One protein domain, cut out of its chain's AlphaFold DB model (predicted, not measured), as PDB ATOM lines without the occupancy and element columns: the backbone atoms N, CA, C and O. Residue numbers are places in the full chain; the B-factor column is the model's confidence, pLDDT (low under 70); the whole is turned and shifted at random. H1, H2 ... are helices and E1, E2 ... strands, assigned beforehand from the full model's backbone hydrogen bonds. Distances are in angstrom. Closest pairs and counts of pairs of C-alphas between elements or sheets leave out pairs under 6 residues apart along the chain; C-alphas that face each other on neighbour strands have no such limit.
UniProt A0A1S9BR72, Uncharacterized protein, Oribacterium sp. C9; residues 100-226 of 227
ATOM      1  N   ILE A 100     106.621 116.259 159.032       97.00
ATOM      2  CA  ILE A 100     105.313 116.871 159.335       97.00
ATOM      3  C   ILE A 100     104.266 116.664 158.223       97.00
ATOM      4  O   ILE A 100     103.067 116.722 158.481       97.00
ATOM      5  N   PHE A 101     104.703 116.403 156.987       96.75
ATOM      6  CA  PHE A 101     103.825 116.127 155.845       96.75
ATOM      7  C   PHE A 101     103.632 114.625 155.579       96.75
ATOM      8  O   PHE A 101     102.969 114.260 154.604       96.75
ATOM      9  N   LEU A 102     104.236 113.759 156.394       95.69
ATOM     10  CA  LEU A 102     104.110 112.306 156.331       95.69
ATOM     11  C   LEU A 102     103.194 111.859 157.473       95.69
ATOM     12  O   LEU A 102     103.591 111.857 158.636       95.69
ATOM     13  N   LYS A 103     101.940 111.551 157.135       89.38
ATOM     14  CA  LYS A 103     100.912 111.177 158.119       89.38
ATOM     15  C   LYS A 103     100.844 109.672 158.374       89.38
ATOM     16  O   LYS A 103     100.275 109.269 159.384       89.38
ATOM     17  N   ASP A 104     101.412 108.883 157.469       93.69
ATOM     18  CA  ASP A 104     101.357 107.430 157.524       93.69
ATOM     19  C   ASP A 104     102.161 106.876 158.707       93.69
ATOM     20  O   ASP A 104     103.074 107.516 159.245       93.69
ATOM     21  N   ILE A 105     101.797 105.659 159.106       96.19
ATOM     22  CA  ILE A 105     102.561 104.845 160.045       96.19
ATOM     23  C   ILE A 105     103.421 103.885 159.241       96.19
ATOM     24  O   ILE A 105     102.982 103.321 158.238       96.19
ATOM     25  N   TYR A 106     104.650 103.706 159.697       97.44
ATOM     26  CA  TYR A 106     105.631 102.848 159.062       97.44
ATOM     27  C   TYR A 106     106.042 101.746 160.027       97.44
ATOM     28  O   TYR A 106     105.742 101.802 161.219       97.44
ATOM     29  N   TYR A 107     106.751 100.751 159.524       96.69
ATOM     30  CA  TYR A 107     107.409  99.754 160.344       96.69
ATOM     31  C   TYR A 107     108.780  99.425 159.787       96.69
ATOM     32  O   TYR A 107     109.097  99.690 158.625       96.69
ATOM     33  N   LYS A 108     109.584  98.828 160.654       95.06
ATOM     34  CA  LYS A 108     110.849  98.221 160.292       95.06
ATOM     35  C   LYS A 108     110.972  96.888 161.012       95.06
ATOM     36  O   LYS A 108     110.814  96.829 162.229       95.06
ATOM     37  N   MET A 109     111.284  95.844 160.256       93.75
ATOM     38  CA  MET A 109     111.768  94.592 160.827       93.75
ATOM     39  C   MET A 109     113.261  94.726 161.138       93.75
ATOM     40  O   MET A 109     113.994  95.445 160.438       93.75
ATOM     41  N   TYR A 110     113.687  94.100 162.227       93.75
ATOM     42  CA  TYR A 110     115.072  94.110 162.670       93.75
ATOM     43  C   TYR A 110     115.409  92.849 163.458       93.75
ATOM     44  O   TYR A 110     114.537  92.212 164.041       93.75
ATOM     45  N   TRP A 111     116.693  92.509 163.467       92.69
ATOM     46  CA  TRP A 111     117.236  91.465 164.323       92.69
ATOM     47  C   TRP A 111     117.570  92.053 165.686       92.69
ATOM     48  O   TRP A 111     118.322  93.034 165.753       92.69
ATOM     49  N   LYS A 112     117.019  91.456 166.746       93.69
ATOM     50  CA  LYS A 112     117.328  91.823 168.133       93.69
ATOM     51  C   LYS A 112     118.821  91.721 168.421       93.69
ATOM     52  O   LYS A 112     119.430  92.668 168.911       93.69
ATOM     53  N   ASP A 113     119.389  90.577 168.068       92.38
ATOM     54  CA  ASP A 113     120.811  90.291 168.174       92.38
ATOM     55  C   ASP A 113     121.492  90.495 166.820       92.38
ATOM     56  O   ASP A 113     120.854  90.514 165.764       92.38
ATOM     57  N   ARG A 114     122.813  90.685 166.829       91.88
ATOM     58  CA  ARG A 114     123.570  90.855 165.587       91.88
ATOM     59  C   ARG A 114     123.541  89.546 164.783       91.88
ATOM     60  O   ARG A 114     124.049  88.551 165.296       91.88
ATOM     61  N   PRO A 115     123.029  89.538 163.538       89.06
ATOM     62  CA  PRO A 115     123.070  88.345 162.701       89.06
ATOM     63  C   PRO A 115     124.508  88.060 162.241       89.06
ATOM     64  O   PRO A 115     125.336  88.976 162.178       89.06
ATOM     65  N   GLU A 116     124.798  86.802 161.898       87.56
ATOM     66  CA  GLU A 116     126.103  86.396 161.346       87.56
ATOM     67  C   GLU A 116     126.417  87.151 160.050       87.56
ATOM     68  O   GLU A 116     127.513  87.689 159.882       87.56
ATOM     69  N   GLU A 117     125.413  87.273 159.180       84.69
ATOM     70  CA  GLU A 117     125.483  88.016 157.929       84.69
ATOM     71  C   GLU A 117     124.459  89.152 157.911       84.69
ATOM     72  O   GLU A 117     123.310  89.010 158.330       84.69
ATOM     73  N   ILE A 118     124.877  90.310 157.397       83.69
ATOM     74  CA  ILE A 118     123.993  91.455 157.180       83.69
ATOM     75  C   ILE A 118     123.651  91.484 155.695       83.69
ATOM     76  O   ILE A 118     124.530  91.690 154.857       83.69
ATOM     77  N   GLU A 119     122.369  91.309 155.373       78.88
ATOM     78  CA  GLU A 119     121.887  91.372 153.993       78.88
ATOM     79  C   GLU A 119     122.320  92.692 153.332       78.88
ATOM     80  O   GLU A 119     122.050  93.776 153.861       78.88
ATOM     81  N   ARG A 120     122.963  92.600 152.161       77.25
ATOM     82  CA  ARG A 120     123.483  93.737 151.384       77.25
ATOM     83  C   ARG A 120     124.467  94.632 152.151       77.25
ATOM     84  O   ARG A 120     124.463  95.859 151.988       77.25
ATOM     85  N   SER A 121     125.296  94.048 153.015       81.75
ATOM     86  CA  SER A 121     126.353  94.782 153.727       81.75
ATOM     87  C   SER A 121     127.361  95.456 152.785       81.75
ATOM     88  O   SER A 121     127.793  96.580 153.043       81.75
ATOM     89  N   GLU A 122     127.640  94.838 151.637       78.69
ATOM     90  CA  GLU A 122     128.472  95.354 150.546       78.69
ATOM     91  C   GLU A 122     127.934  96.676 149.978       78.69
ATOM     92  O   GLU A 122     128.690  97.572 149.600       78.69
ATOM     93  N   CYS A 123     126.616  96.872 150.035       73.31
ATOM     94  CA  CYS A 123     125.931  98.094 149.621       73.31
ATOM     95  C   CYS A 123     125.860  99.167 150.723       73.31
ATOM     96  O   CYS A 123     125.205 100.194 150.544       73.31
ATOM     97  N   GLY A 124     126.526  98.952 151.863       75.69
ATOM     98  CA  GLY A 124     126.573  99.888 152.987       75.69
ATOM     99  C   GLY A 124     125.481  99.686 154.039       75.69
ATOM    100  O   GLY A 124     125.373 100.497 154.961       75.69
ATOM    101  N   ARG A 125     124.671  98.619 153.948       80.00
ATOM    102  CA  ARG A 125     123.736  98.282 155.030       80.00
ATOM    103  C   ARG A 125     124.512  97.852 156.271       80.00
ATOM    104  O   ARG A 125     125.462  97.078 156.201       80.00
ATOM    105  N   LYS A 126     124.080  98.346 157.428       86.38
ATOM    106  CA  LYS A 126     124.678  98.022 158.721       86.38
ATOM    107  C   LYS A 126     123.627  97.539 159.694       86.38
ATOM    108  O   LYS A 126     122.502  98.035 159.701       86.38
ATOM    109  N   TRP A 127     124.030  96.608 160.549       91.50
ATOM    110  CA  TRP A 127     123.242  96.244 161.712       91.50
ATOM    111  C   TRP A 127     123.323  97.361 162.757       91.50
ATOM    112  O   TRP A 127     124.398  97.907 163.033       91.50
ATOM    113  N   ILE A 128     122.163  97.707 163.309       92.19
ATOM    114  CA  ILE A 128     121.989  98.711 164.352       92.19
ATOM    115  C   ILE A 128     121.339  98.007 165.539       92.19
ATOM    116  O   ILE A 128     120.296  97.375 165.388       92.19
ATOM    117  N   ASP A 129     121.947  98.157 166.713       94.00
ATOM    118  CA  ASP A 129     121.416  97.660 167.982       94.00
ATOM    119  C   ASP A 129     120.252  98.550 168.447       94.00
ATOM    120  O   ASP A 129     120.420  99.497 169.225       94.00
ATOM    121  N   TYR A 130     119.067  98.297 167.892       95.44
ATOM    122  CA  TYR A 130     117.866  99.058 168.224       95.44
ATOM    123  C   TYR A 130     117.382  98.785 169.645       95.44
ATOM    124  O   TYR A 130     116.910  99.715 170.290       95.44
ATOM    125  N   GLU A 131     117.563  97.568 170.163       94.44
ATOM    126  CA  GLU A 131     117.228  97.236 171.551       94.44
ATOM    127  C   GLU A 131     117.975  98.137 172.527       94.44
ATOM    128  O   GLU A 131     117.381  98.725 173.431       94.44
ATOM    129  N   LYS A 132     119.281  98.330 172.317       93.75
ATOM    130  CA  LYS A 132     120.064  99.262 173.126       93.75
ATOM    131  C   LYS A 132     119.575 100.704 172.999       93.75
ATOM    132  O   LYS A 132     119.573 101.411 174.000       93.75
ATOM    133  N   MET A 133     119.170 101.149 171.806       94.00
ATOM    134  CA  MET A 133     118.620 102.503 171.620       94.00
ATOM    135  C   MET A 133     117.275 102.691 172.327       94.00
ATOM    136  O   MET A 133     117.002 103.777 172.838       94.00
ATOM    137  N   LEU A 134     116.449 101.643 172.345       94.06
ATOM    138  CA  LEU A 134     115.068 101.685 172.820       94.06
ATOM    139  C   LEU A 134     114.929 101.547 174.343       94.06
ATOM    140  O   LEU A 134     113.880 101.897 174.878       94.06
ATOM    141  N   LYS A 135     115.989 101.131 175.052       90.25
ATOM    142  CA  LYS A 135     116.011 101.061 176.528       90.25
ATOM    143  C   LYS A 135     115.692 102.394 177.208       90.25
ATOM    144  O   LYS A 135     114.946 102.412 178.181       90.25
ATOM    145  N   ASP A 136     116.230 103.491 176.678       85.62
ATOM    146  CA  ASP A 136     116.184 104.805 177.336       85.62
ATOM    147  C   ASP A 136     115.415 105.868 176.531       85.62
ATOM    148  O   ASP A 136     115.229 106.997 176.989       85.62
ATOM    149  N   ASN A 137     114.997 105.557 175.300       89.12
ATOM    150  CA  ASN A 137     114.392 106.528 174.392       89.12
ATOM    151  C   ASN A 137     113.451 105.854 173.389       89.12
ATOM    152  O   ASN A 137     113.702 104.757 172.918       89.12
ATOM    153  N   ASN A 138     112.407 106.560 172.962       94.75
ATOM    154  CA  ASN A 138     111.521 106.116 171.887       94.75
ATOM    155  C   ASN A 138     111.914 106.695 170.520       94.75
ATOM    156  O   ASN A 138     111.060 106.849 169.649       94.75
ATOM    157  N   ILE A 139     113.179 107.070 170.328       96.88
ATOM    158  CA  ILE A 139     113.699 107.562 169.051       96.88
ATOM    159  C   ILE A 139     114.849 106.668 168.614       96.88
ATOM    160  O   ILE A 139     115.892 106.625 169.265       96.88
ATOM    161  N   VAL A 140     114.680 106.032 167.458       97.12
ATOM    162  CA  VAL A 140     115.748 105.307 166.766       97.12
ATOM    163  C   VAL A 140     116.397 106.211 165.729       97.12
ATOM    164  O   VAL A 140     115.743 107.086 165.149       97.12
ATOM    165  N   PHE A 141     117.693 106.021 165.498       96.00
ATOM    166  CA  PHE A 141     118.446 106.823 164.542       96.00
ATOM    167  C   PHE A 141     119.586 106.042 163.888       96.00
ATOM    168  O   PHE A 141     120.105 105.087 164.460       96.00
ATOM    169  N   ASP A 142     119.975 106.454 162.681       93.88
ATOM    170  CA  ASP A 142     121.167 105.941 162.000       93.88
ATOM    171  C   ASP A 142     122.420 106.401 162.762       93.88
ATOM    172  O   ASP A 142     122.911 107.516 162.569       93.88
ATOM    173  N   CYS A 143     122.921 105.556 163.667       91.44
ATOM    174  CA  CYS A 143     124.073 105.870 164.514       91.44
ATOM    175  C   CYS A 143     125.395 105.976 163.745       91.44
ATOM    176  O   CYS A 143     126.339 106.576 164.259       91.44
ATOM    177  N   TYR A 144     125.458 105.459 162.517       89.81
ATOM    178  CA  TYR A 144     126.616 105.609 161.639       89.81
ATOM    179  C   TYR A 144     126.531 106.882 160.787       89.81
ATOM    180  O   TYR A 144     127.535 107.316 160.218       89.81
ATOM    181  N   ASN A 145     125.343 107.494 160.708       88.44
ATOM    182  CA  ASN A 145     125.050 108.660 159.880       88.44
ATOM    183  C   ASN A 145     125.460 108.454 158.406       88.44
ATOM    184  O   ASN A 145     125.951 109.368 157.743       88.44
ATOM    185  N   GLN A 146     125.272 107.240 157.884       88.25
ATOM    186  CA  GLN A 146     125.721 106.864 156.547       88.25
ATOM    187  C   GLN A 146     124.573 106.805 155.546       88.25
ATOM    188  O   GLN A 146     124.593 107.567 154.579       88.25
ATOM    189  N   PHE A 147     123.565 105.961 155.781       89.31
ATOM    190  CA  PHE A 147     122.544 105.650 154.772       89.31
ATOM    191  C   PHE A 147     121.094 105.761 155.267       89.31
ATOM    192  O   PHE A 147     120.174 105.649 154.470       89.31
ATOM    193  N   GLY A 148     120.877 106.088 156.541       92.06
ATOM    194  CA  GLY A 148     119.543 106.237 157.116       92.06
ATOM    195  C   GLY A 148     118.908 104.906 157.522       92.06
ATOM    196  O   GLY A 148     119.526 103.845 157.485       92.06
ATOM    197  N   ILE A 149     117.656 104.986 157.958       93.88
ATOM    198  CA  ILE A 149     116.817 103.856 158.348       93.88
ATOM    199  C   ILE A 149     115.684 103.744 157.328       93.88
ATOM    200  O   ILE A 149     114.901 104.680 157.160       93.88
ATOM    201  N   TRP A 150     115.589 102.587 156.677       93.00
ATOM    202  CA  TRP A 150     114.496 102.233 155.776       93.00
ATOM    203  C   TRP A 150     113.308 101.745 156.586       93.00
ATOM    204  O   TRP A 150     113.466 100.897 157.466       93.00
ATOM    205  N   SER A 151     112.137 102.292 156.284       94.50
ATOM    206  CA  SER A 151     110.877 101.918 156.914       94.50
ATOM    207  C   SER A 151     109.787 101.805 155.856       94.50
ATOM    208  O   SER A 151     109.602 102.713 155.044       94.50
ATOM    209  N   THR A 152     109.042 100.711 155.885       94.62
ATOM    210  CA  THR A 152     107.962 100.415 154.940       94.62
ATOM    211  C   THR A 152     106.637 100.895 155.519       94.62
ATOM    212  O   THR A 152     106.465 100.928 156.737       94.62
ATOM    213  N   ARG A 153     105.682 101.310 154.685       94.88
ATOM    214  CA  ARG A 153     104.343 101.685 155.162       94.88
ATOM    215  C   ARG A 153     103.663 100.496 155.841       94.88
ATOM    216  O   ARG A 153     103.661  99.395 155.302       94.88
ATOM    217  N   LEU A 154     103.072 100.717 157.015       94.31
ATOM    218  CA  LEU A 154     102.505  99.650 157.849       94.31
ATOM    219  C   LEU A 154     101.315  98.928 157.202       94.31
ATOM    220  O   LEU A 154     101.107  97.746 157.455       94.31
ATOM    221  N   ASP A 155     100.593  99.589 156.303       90.88
ATOM    222  CA  ASP A 155      99.537  98.966 155.497       90.88
ATOM    223  C   ASP A 155     100.044  97.863 154.542       90.88
ATOM    224  O   ASP A 155      99.252  97.072 154.037       90.88
ATOM    225  N   ASN A 156     101.360  97.763 154.330       89.56
ATOM    226  CA  ASN A 156     102.008  96.746 153.502       89.56
ATOM    227  C   ASN A 156     102.655  95.609 154.316       89.56
ATOM    228  O   ASN A 156     103.468  94.856 153.781       89.56
ATOM    229  N   ILE A 157     102.331  95.472 155.605       89.56
ATOM    230  CA  ILE A 157     102.994  94.514 156.505       89.56
ATOM    231  C   ILE A 157     102.889  93.047 156.053       89.56
ATOM    232  O   ILE A 157     103.860  92.301 156.144       89.56
ATOM    233  N   ASN A 158     101.762  92.639 155.464       86.06
ATOM    234  CA  ASN A 158     101.570  91.260 154.999       86.06
ATOM    235  C   ASN A 158     102.567  90.831 153.910       86.06
ATOM    236  O   ASN A 158     102.844  89.640 153.780       86.06
ATOM    237  N   ASN A 159     103.131  91.780 153.155       80.88
ATOM    238  CA  ASN A 159     104.072  91.485 152.073       80.88
ATOM    239  C   ASN A 159     105.476  91.119 152.577       80.88
ATOM    240  O   ASN A 159     106.246  90.524 151.827       80.88
ATOM    241  N   THR A 160     105.832  91.486 153.813       79.56
ATOM    242  CA  THR A 160     107.191  91.288 154.353       79.56
ATOM    243  C   THR A 160     107.250  90.279 155.491       79.56
ATOM    244  O   THR A 160     108.311  89.695 155.706       79.56
ATOM    245  N   LEU A 161     106.131  90.018 156.180       82.62
ATOM    246  CA  LEU A 161     106.081  89.056 157.287       82.62
ATOM    247  C   LEU A 161     106.535  87.648 156.872       82.62
ATOM    248  O   LEU A 161     107.309  87.030 157.600       82.62
ATOM    249  N   SER A 162     106.168  87.205 155.664       74.62
ATOM    250  CA  SER A 162     106.605  85.918 155.086       74.62
ATOM    251  C   SER A 162     108.110  85.846 154.788       74.62
ATOM    252  O   SER A 162     108.632  84.804 154.404       74.62
ATOM    253  N   SER A 163     108.823  86.966 154.922       78.00
ATOM    254  CA  SER A 163     110.271  87.091 154.735       78.00
ATOM    255  C   SER A 163     110.980  87.503 156.030       78.00
ATOM    256  O   SER A 163     112.067  88.082 155.993       78.00
ATOM    257  N   SER A 164     110.385  87.206 157.191       78.31
ATOM    258  CA  SER A 164     110.966  87.493 158.512       78.31
ATOM    259  C   SER A 164     112.362  86.902 158.705       78.31
ATOM    260  O   SER A 164     113.252  87.592 159.193       78.31
ATOM    261  N   PHE A 165     112.616  85.701 158.179       76.12
ATOM    262  CA  PHE A 165     113.946  85.075 158.173       76.12
ATOM    263  C   PHE A 165     115.040  85.908 157.478       76.12
ATOM    264  O   PHE A 165     116.221  85.642 157.672       76.12
ATOM    265  N   ARG A 166     114.671  86.881 156.634       79.31
ATOM    266  CA  ARG A 166     115.605  87.790 155.960       79.31
ATOM    267  C   ARG A 166     115.730  89.121 156.698       79.31
ATOM    268  O   ARG A 166     116.832  89.651 156.824       79.31
ATOM    269  N   TYR A 167     114.612  89.672 157.166       82.56
ATOM    270  CA  TYR A 167     114.555  91.061 157.630       82.56
ATOM    271  C   TYR A 167     114.593  91.240 159.150       82.56
ATOM    272  O   TYR A 167     114.863  92.353 159.609       82.56
ATOM    273  N   GLY A 168     114.347  90.183 159.923       89.50
ATOM    274  CA  GLY A 168     114.371  90.234 161.378       89.50
ATOM    275  C   GLY A 168     113.257  89.441 162.043       89.50
ATOM    276  O   GLY A 168     112.190  89.223 161.469       89.50
ATOM    277  N   ASP A 169     113.508  89.073 163.293       90.50
ATOM    278  CA  ASP A 169     112.572  88.416 164.207       90.50
ATOM    279  C   ASP A 169     111.755  89.416 165.052       90.50
ATOM    280  O   ASP A 169     110.742  89.049 165.652       90.50
ATOM    281  N   HIS A 170     112.152  90.691 165.057       94.62
ATOM    282  CA  HIS A 170     111.465  91.779 165.746       94.62
ATOM    283  C   HIS A 170     110.923  92.817 164.765       94.62
ATOM    284  O   HIS A 170     111.379  92.965 163.628       94.62
ATOM    285  N   LEU A 171     109.936  93.574 165.235       95.25
ATOM    286  CA  LEU A 171     109.307  94.664 164.507       95.25
ATOM    287  C   LEU A 171     109.231  95.907 165.387       95.25
ATOM    288  O   LEU A 171     108.909  95.833 166.567       95.25
ATOM    289  N   MET A 172     109.480  97.069 164.787       97.00
ATOM    290  CA  MET A 172     109.186  98.372 165.376       97.00
ATOM    291  C   MET A 172     108.174  99.129 164.516       97.00
ATOM    292  O   MET A 172     108.292  99.168 163.292       97.00
ATOM    293  N   ILE A 173     107.197  99.763 165.163       97.94
ATOM    294  CA  ILE A 173     106.214 100.657 164.546       97.94
ATOM    295  C   ILE A 173     106.727 102.085 164.676       97.94
ATOM    296  O   ILE A 173     107.027 102.557 165.773       97.94
ATOM    297  N   LEU A 174     106.810 102.789 163.554       98.38
ATOM    298  CA  LEU A 174     107.537 104.038 163.409       98.38
ATOM    299  C   LEU A 174     106.644 105.168 162.908       98.38
ATOM    300  O   LEU A 174     105.748 104.993 162.080       98.38
ATOM    301  N   ARG A 175     106.953 106.377 163.375       97.81
ATOM    302  CA  ARG A 175     106.424 107.628 162.841       97.81
ATOM    303  C   ARG A 175     107.565 108.591 162.503       97.81
ATOM    304  O   ARG A 175     108.479 108.757 163.317       97.81
ATOM    305  N   PRO A 176     107.495 109.291 161.359       98.12
ATOM    306  CA  PRO A 176     108.423 110.365 161.040       98.12
ATOM    307  C   PRO A 176     108.424 111.467 162.108       98.12
ATOM    308  O   PRO A 176     107.378 111.961 162.531       98.12
ATOM    309  N   LEU A 177     109.611 111.907 162.519       97.94
ATOM    310  CA  LEU A 177     109.787 113.133 163.295       97.94
ATOM    311  C   LEU A 177     109.479 114.378 162.440       97.94
ATOM    312  O   LEU A 177     110.007 114.476 161.327       97.94
ATOM    313  N   PRO A 178     108.711 115.367 162.951       96.94
ATOM    314  CA  PRO A 178     108.186 116.479 162.149       96.94
ATOM    315  C   PRO A 178     109.228 117.301 161.379       96.94
ATOM    316  O   PRO A 178     108.978 117.710 160.243       96.94
ATOM    317  N   LEU A 179     110.389 117.547 161.994       96.69
ATOM    318  CA  LEU A 179     111.437 118.417 161.447       96.69
ATOM    319  C   LEU A 179     112.476 117.675 160.595       96.69
ATOM    320  O   LEU A 179     113.243 118.317 159.877       96.69
ATOM    321  N   CYS A 180     112.499 116.343 160.650       96.81
ATOM    322  CA  CYS A 180     113.400 115.533 159.837       96.81
ATOM    323  C   CYS A 180     112.920 115.481 158.380       96.81
ATOM    324  O   CYS A 180     111.737 115.671 158.088       96.81
ATOM    325  N   LYS A 181     113.856 115.238 157.463       96.00
ATOM    326  CA  LYS A 181     113.590 115.028 156.037       96.00
ATOM    327  C   LYS A 181     113.733 113.544 155.706       96.00
ATOM    328  O   LYS A 181     114.581 112.876 156.289       96.00
ATOM    329  N   TYR A 182     112.925 113.075 154.763       96.38
ATOM    330  CA  TYR A 182     112.865 111.679 154.350       96.38
ATOM    331  C   TYR A 182     112.877 111.592 152.827       96.38
ATOM    332  O   TYR A 182     112.197 112.376 152.152       96.38
ATOM    333  N   ALA A 183     113.630 110.634 152.297       94.50
ATOM    334  CA  ALA A 183     113.437 110.166 150.933       94.50
ATOM    335  C   ALA A 183     112.174 109.304 150.905       94.50
ATOM    336  O   ALA A 183     111.959 108.506 151.816       94.50
ATOM    337  N   VAL A 184     111.326 109.496 149.898       93.50
ATOM    338  CA  VAL A 184     110.010 108.849 149.809       93.50
ATOM    339  C   VAL A 184     109.913 108.097 148.491       93.50
ATOM    340  O   VAL A 184     110.168 108.682 147.435       93.50
ATOM    341  N   SER A 185     109.540 106.824 148.568       90.75
ATOM    342  CA  SER A 185     109.101 105.996 147.445       90.75
ATOM    343  C   SER A 185     107.629 105.605 147.638       90.75
ATOM    344  O   SER A 185     106.972 106.065 148.574       90.75
ATOM    345  N   ASP A 186     107.095 104.773 146.744       86.31
ATOM    346  CA  ASP A 186     105.683 104.376 146.781       86.31
ATOM    347  C   ASP A 186     105.332 103.565 148.048       86.31
ATOM    348  O   ASP A 186     104.241 103.714 148.608       86.31
ATOM    349  N   LEU A 187     106.273 102.742 148.529       87.62
ATOM    350  CA  LEU A 187     106.071 101.815 149.651       87.62
ATOM    351  C   LEU A 187     106.904 102.150 150.890       87.62
ATOM    352  O   LEU A 187     106.585 101.685 151.986       87.62
ATOM    353  N   GLU A 188     107.964 102.941 150.744       92.50
ATOM    354  CA  GLU A 188     108.971 103.112 151.784       92.50
ATOM    355  C   GLU A 188     109.370 104.566 151.973       92.50
ATOM    356  O   GLU A 188     109.244 105.420 151.088       92.50
ATOM    357  N   ILE A 189     109.919 104.832 153.150       95.38
ATOM    358  CA  ILE A 189     110.670 106.044 153.418       95.38
ATOM    359  C   ILE A 189     112.022 105.708 154.028       95.38
ATOM    360  O   ILE A 189     112.167 104.749 154.786       95.38
ATOM    361  N   VAL A 190     113.002 106.554 153.730       94.88
ATOM    362  CA  VAL A 190     114.343 106.482 154.311       94.88
ATOM    363  C   VAL A 190     114.643 107.799 155.001       94.88
ATOM    364  O   VAL A 190     114.506 108.870 154.403       94.88
ATOM    365  N   GLY A 191     115.032 107.738 156.271       95.44
ATOM    366  CA  GLY A 191     115.376 108.924 157.050       95.44
ATOM    367  C   GLY A 191     116.331 108.622 158.192       95.44
ATOM    368  O   GLY A 191     116.545 107.473 158.560       95.44
ATOM    369  N   ASP A 192     116.911 109.668 158.772       95.94
ATOM    370  CA  ASP A 192     117.945 109.502 159.800       95.94
ATOM    371  C   ASP A 192     117.393 109.139 161.170       95.94
ATOM    372  O   ASP A 192     118.125 108.604 161.997       95.94
ATOM    373  N   LYS A 193     116.136 109.500 161.445       97.19
ATOM    374  CA  LYS A 193     115.525 109.383 162.767       97.19
ATOM    375  C   LYS A 193     114.043 109.095 162.652       97.19
ATOM    376  O   LYS A 193     113.367 109.691 161.819       97.19
ATOM    377  N   PHE A 194     113.534 108.276 163.559       98.31
ATOM    378  CA  PHE A 194     112.115 107.966 163.669       98.31
ATOM    379  C   PHE A 194     111.695 107.943 165.129       98.31
ATOM    380  O   PHE A 194     112.488 107.592 165.999       98.31
ATOM    381  N   LYS A 195     110.438 108.295 165.392       97.88
ATOM    382  CA  LYS A 195     109.811 108.005 166.677       97.88
ATOM    383  C   LYS A 195     109.241 106.593 166.636       97.88
ATOM    384  O   LYS A 195     108.412 106.300 165.779       97.88
ATOM    385  N   THR A 196     109.626 105.771 167.593       98.12
ATOM    386  CA  THR A 196     109.072 104.444 167.830       98.12
ATOM    387  C   THR A 196     107.801 104.558 168.662       98.12
ATOM    388  O   THR A 196     107.765 105.223 169.699       98.12
ATOM    389  N   LEU A 197     106.725 103.961 168.162       97.62
ATOM    390  CA  LEU A 197     105.423 103.890 168.826       97.62
ATOM    391  C   LEU A 197     105.262 102.584 169.605       97.62
ATOM    392  O   LEU A 197     104.595 102.574 170.633       97.62
ATOM    393  N   TYR A 198     105.862 101.511 169.094       97.38
ATOM    394  CA  TYR A 198     105.866 100.176 169.678       97.38
ATOM    395  C   TYR A 198     107.044  99.382 169.096       97.38
ATOM    396  O   TYR A 198     107.433  99.648 167.956       97.38
ATOM    397  N   HIS A 199     107.588  98.419 169.835       97.19
ATOM    398  CA  HIS A 199     108.482  97.397 169.294       97.19
ATOM    399  C   HIS A 199     108.348  96.088 170.080       97.19
ATOM    400  O   HIS A 199     107.968  96.119 171.247       97.19
ATOM    401  N   GLY A 200     108.656  94.965 169.438       95.94
ATOM    402  CA  GLY A 200     108.624  93.648 170.068       95.94
ATOM    403  C   GLY A 200     108.889  92.520 169.076       95.94
ATOM    404  O   GLY A 200     109.037  92.752 167.872       95.94
ATOM    405  N   GLU A 201     108.956  91.294 169.591       94.81
ATOM    406  CA  GLU A 201     109.077  90.081 168.780       94.81
ATOM    407  C   GLU A 201     107.826  89.907 167.908       94.81
ATOM    408  O   GLU A 201     106.708  90.099 168.379       94.81
ATOM    409  N   ILE A 202     107.990  89.541 166.634       91.38
ATOM    410  CA  ILE A 202     106.880  89.482 165.663       91.38
ATOM    411  C   ILE A 202     105.782  88.504 166.095       91.38
ATOM    412  O   ILE A 202     104.601  88.776 165.886       91.38
ATOM    413  N   LYS A 203     106.174  87.365 166.677       89.19
ATOM    414  CA  LYS A 203     105.254  86.293 167.085       89.19
ATOM    415  C   LYS A 203     104.591  86.556 168.440       89.19
ATOM    416  O   LYS A 203     103.704  85.798 168.830       89.19
ATOM    417  N   ASP A 204     104.991  87.616 169.139       93.69
ATOM    418  CA  ASP A 204     104.428  87.962 170.436       93.69
ATOM    419  C   ASP A 204     102.995  88.531 170.299       93.69
ATOM    420  O   ASP A 204     102.753  89.408 169.457       93.69
ATOM    421  N   PRO A 205     102.023  88.071 171.114       93.88
ATOM    422  CA  PRO A 205     100.644  88.553 171.053       93.88
ATOM    423  C   PRO A 205     100.486  90.066 171.239       93.88
ATOM    424  O   PRO A 205      99.599  90.658 170.616       93.88
ATOM    425  N   GLU A 206     101.321  90.714 172.057       96.38
ATOM    426  CA  GLU A 206     101.268  92.167 172.245       96.38
ATOM    427  C   GLU A 206     101.742  92.893 170.985       96.38
ATOM    428  O   GLU A 206     101.139  93.894 170.582       96.38
ATOM    429  N   THR A 207     102.749  92.348 170.293       95.19
ATOM    430  CA  THR A 207     103.201  92.874 168.997       95.19
ATOM    431  C   THR A 207     102.117  92.764 167.937       95.19
ATOM    432  O   THR A 207     101.857  93.737 167.222       95.19
ATOM    433  N   ILE A 208     101.426  91.626 167.867       93.81
ATOM    434  CA  ILE A 208     100.296  91.426 166.951       93.81
ATOM    435  C   ILE A 208      99.184  92.436 167.256       93.81
ATOM    436  O   ILE A 208      98.707  93.133 166.356       93.81
ATOM    437  N   ALA A 209      98.814  92.585 168.531       96.06
ATOM    438  CA  ALA A 209      97.807  93.552 168.958       96.06
ATOM    439  C   ALA A 209      98.209  94.998 168.617       96.06
ATOM    440  O   ALA A 209      97.371  95.792 168.179       96.06
ATOM    441  N   ALA A 210      99.489  95.352 168.767       96.69
ATOM    442  CA  ALA A 210     100.005  96.658 168.383       96.69
ATOM    443  C   ALA A 210      99.917  96.879 166.866       96.69
ATOM    444  O   ALA A 210      99.436  97.930 166.434       96.69
ATOM    445  N   VAL A 211     100.311  95.901 166.045       94.88
ATOM    446  CA  VAL A 211     100.161  95.991 164.585       94.88
ATOM    447  C   VAL A 211      98.701  96.210 164.205       94.88
ATOM    448  O   VAL A 211      98.416  97.144 163.453       94.88
ATOM    449  N   ILE A 212      97.772  95.421 164.752       94.88
ATOM    450  CA  ILE A 212      96.332  95.561 164.486       94.88
ATOM    451  C   ILE A 212      95.855  96.961 164.873       94.88
ATOM    452  O   ILE A 212      95.198  97.639 164.086       94.88
ATOM    453  N   LYS A 213      96.244  97.445 166.056       96.06
ATOM    454  CA  LYS A 213      95.879  98.777 166.554       96.06
ATOM    455  C   LYS A 213      96.337  99.907 165.629       96.06
ATOM    456  O   LYS A 213      95.610 100.884 165.467       96.06
ATOM    457  N   TYR A 214      97.549  99.822 165.079       95.50
ATOM    458  CA  TYR A 214      98.133 100.905 164.278       95.50
ATOM    459  C   TYR A 214      97.859 100.794 162.776       95.50
ATOM    460  O   TYR A 214      97.942 101.810 162.086       95.50
ATOM    461  N   SER A 215      97.548  99.599 162.272       91.75
ATOM    462  CA  SER A 215      97.327  99.343 160.843       91.75
ATOM    463  C   SER A 215      95.867  99.072 160.481       91.75
ATOM    464  O   SER A 215      95.469  99.320 159.346       91.75
ATOM    465  N   GLY A 216      95.068  98.564 161.423       91.50
ATOM    466  CA  GLY A 216      93.750  97.990 161.149       91.50
ATOM    467  C   GLY A 216      93.794  96.626 160.444       91.50
ATOM    468  O   GLY A 216      92.745  96.120 160.059       91.50
ATOM    469  N   ILE A 217      94.981  96.038 160.262       88.88
ATOM    470  CA  ILE A 217      95.203  94.768 159.563       88.88
ATOM    471  C   ILE A 217      95.455  93.666 160.591       88.88
ATOM    472  O   ILE A 217      96.370  93.773 161.409       88.88
ATOM    473  N   ASP A 218      94.667  92.593 160.516       89.81
ATOM    474  CA  ASP A 218      94.915  91.359 161.263       89.81
ATOM    475  C   ASP A 218      95.967  90.504 160.549       89.81
ATOM    476  O   ASP A 218      95.790  90.104 159.397       89.81
ATOM    477  N   ILE A 219      97.078  90.255 161.244       87.81
ATOM    478  CA  ILE A 219      98.230  89.497 160.740       87.81
ATOM    479  C   ILE A 219      98.324  88.084 161.339       87.81
ATOM    480  O   ILE A 219      99.275  87.353 161.060       87.81
ATOM    481  N   THR A 220      97.349  87.682 162.163       87.31
ATOM    482  CA  THR A 220      97.391  86.442 162.954       87.31
ATOM    483  C   THR A 220      97.544  85.198 162.079       87.31
ATOM    484  O   THR A 220      98.357  84.320 162.374       87.31
ATOM    485  N   ASP A 221      96.795  85.119 160.979       81.88
ATOM    486  CA  ASP A 221      96.834  83.962 160.079       81.88
ATOM    487  C   ASP A 221      98.123  83.892 159.258       81.88
ATOM    488  O   ASP A 221      98.544  82.804 158.869       81.88
ATOM    489  N   GLN A 222      98.762  85.037 159.002       80.44
ATOM    490  CA  GLN A 222     100.023  85.094 158.270       80.44
ATOM    491  C   GLN A 222     101.163  84.542 159.132       80.44
ATOM    492  O   GLN A 222     101.928  83.706 158.670       80.44
ATOM    493  N   ILE A 223     101.210  84.929 160.411       78.88
ATOM    494  CA  ILE A 223     102.224  84.452 161.363       78.88
ATOM    495  C   ILE A 223     102.098  82.943 161.624       78.88
ATOM    496  O   ILE A 223     103.108  82.259 161.788       78.88
ATOM    497  N   LYS A 224     100.873  82.400 161.638       71.94
ATOM    498  CA  LYS A 224     100.628  80.962 161.847       71.94
ATOM    499  C   LYS A 224     101.117  80.070 160.703       71.94
ATOM    500  O   LYS A 224     101.325  78.889 160.941       71.94
ATOM    501  N   LYS A 225     101.253  80.598 159.481       63.66
ATOM    502  CA  LYS A 225     101.706  79.830 158.304       63.66
ATOM    503  C   LYS A 225     103.222  79.611 158.266       63.66
ATOM    504  O   LYS A 225     103.668  78.741 157.530       63.66
ATOM    505  N   ASP A 226     103.974  80.367 159.066       57.31
ATOM    506  CA  ASP A 226     105.437  80.285 159.190       57.31
ATOM    507  C   ASP A 226     105.872  79.481 160.448       57.31
ATOM    508  O   ASP A 226     106.947  79.715 161.018       57.31
TER     509      ASP A 226
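This is residues 100 to 226 of the 227 residues of an uncharacterized protein of Oribacterium sp. C9 (UniProt A0A1S9BR72). One antiparallel sheet of seven strands curls like part of a barrel and folds back on itself, so that E2 E7 E4 face E3 E6 E5 with E1 as the hinge. The longest helix, H4, packs on one face over E7 and E4, the short H1 is on the opposite face, and H5 is off the sheet beyond H4 and H2. The printed part has 127 residues, with five named helices and seven named strands in the order E1 H1 E2 E3 H2 H3 E4 E5 E6 E7 H4 H5; the sheet's order is E2 E7 E4 E1 E3 E6 E5. The class is mixed, helices and strands. The whole is compact and rounded, with a radius of gyration of the C-alphas of 13.9 A and spans of 37 by 37 by 31 A.

E1, residues 106 to 110, begins at C-alpha 106 (105.631, 102.848, 159.062) and is 13.4 A long. H1 is residues 130 to 134, E2 139 to 141, and E3 149 to 153, 13.1 A long. H2, residues 158 to 161, and H3, residues 164 to 167, precede E4, residues 170 to 176, 19.4 A long. E5 is residues 181 to 184 and E6 188 to 191. E7, residues 193 to 201, is 21.2 A long and bends by 77 degrees at residue 197. H4, residues 205 to 215, is 15.2 A long. H5, residues 220 to 224, ends at C-alpha 224 (100.628, 80.962, 161.847).

The sheet is strongly twisted, with E2 and E5 as edge strands. E1 and E4 are antiparallel at 146 degrees, with N 108 and O 172 3.0 A apart, within hydrogen-bond range. E1 and E3 are antiparallel, with N 107 and O 152 2.8 A apart. E3, H2 H3 and E4 form a split strand-helix-strand unit, two strands of one sheet that are not neighbours, joined through helices, with E1 between them in the sheet; its crossover is right-handed. E5 and E6 form a hairpin, with N 183 and O 190 2.9 A apart. H4 runs along the strands at 26 degrees to E4 on the local plane, at a height over the sheet of 9.1 A; the closest C-alphas of H4 and E7 are those of Thr 207 and Gly 200, 5.6 A. H1 lies over none of the strands, at a height of 6.8 A. H2 and H3 only graze the sheet. H2 and H5 only just touch, with 3 pairs of C-alphas within 8 A, the closest being those of Asn 158 and Gln 222, 7.1 A. Every O i to N i+4 pair is within hydrogen-bond range in H1, H4 and H5; H2 and H3 are too short for such a pair.

The C-alphas of Leu 179 and Lys 225, the two farthest apart, are 39.9 A apart. The printed part has no cut. The link from E1 to H1, residues 111 to 129, is long. The mean pLDDT of the printed part is 90.5; residues 225 to 226 are under 70.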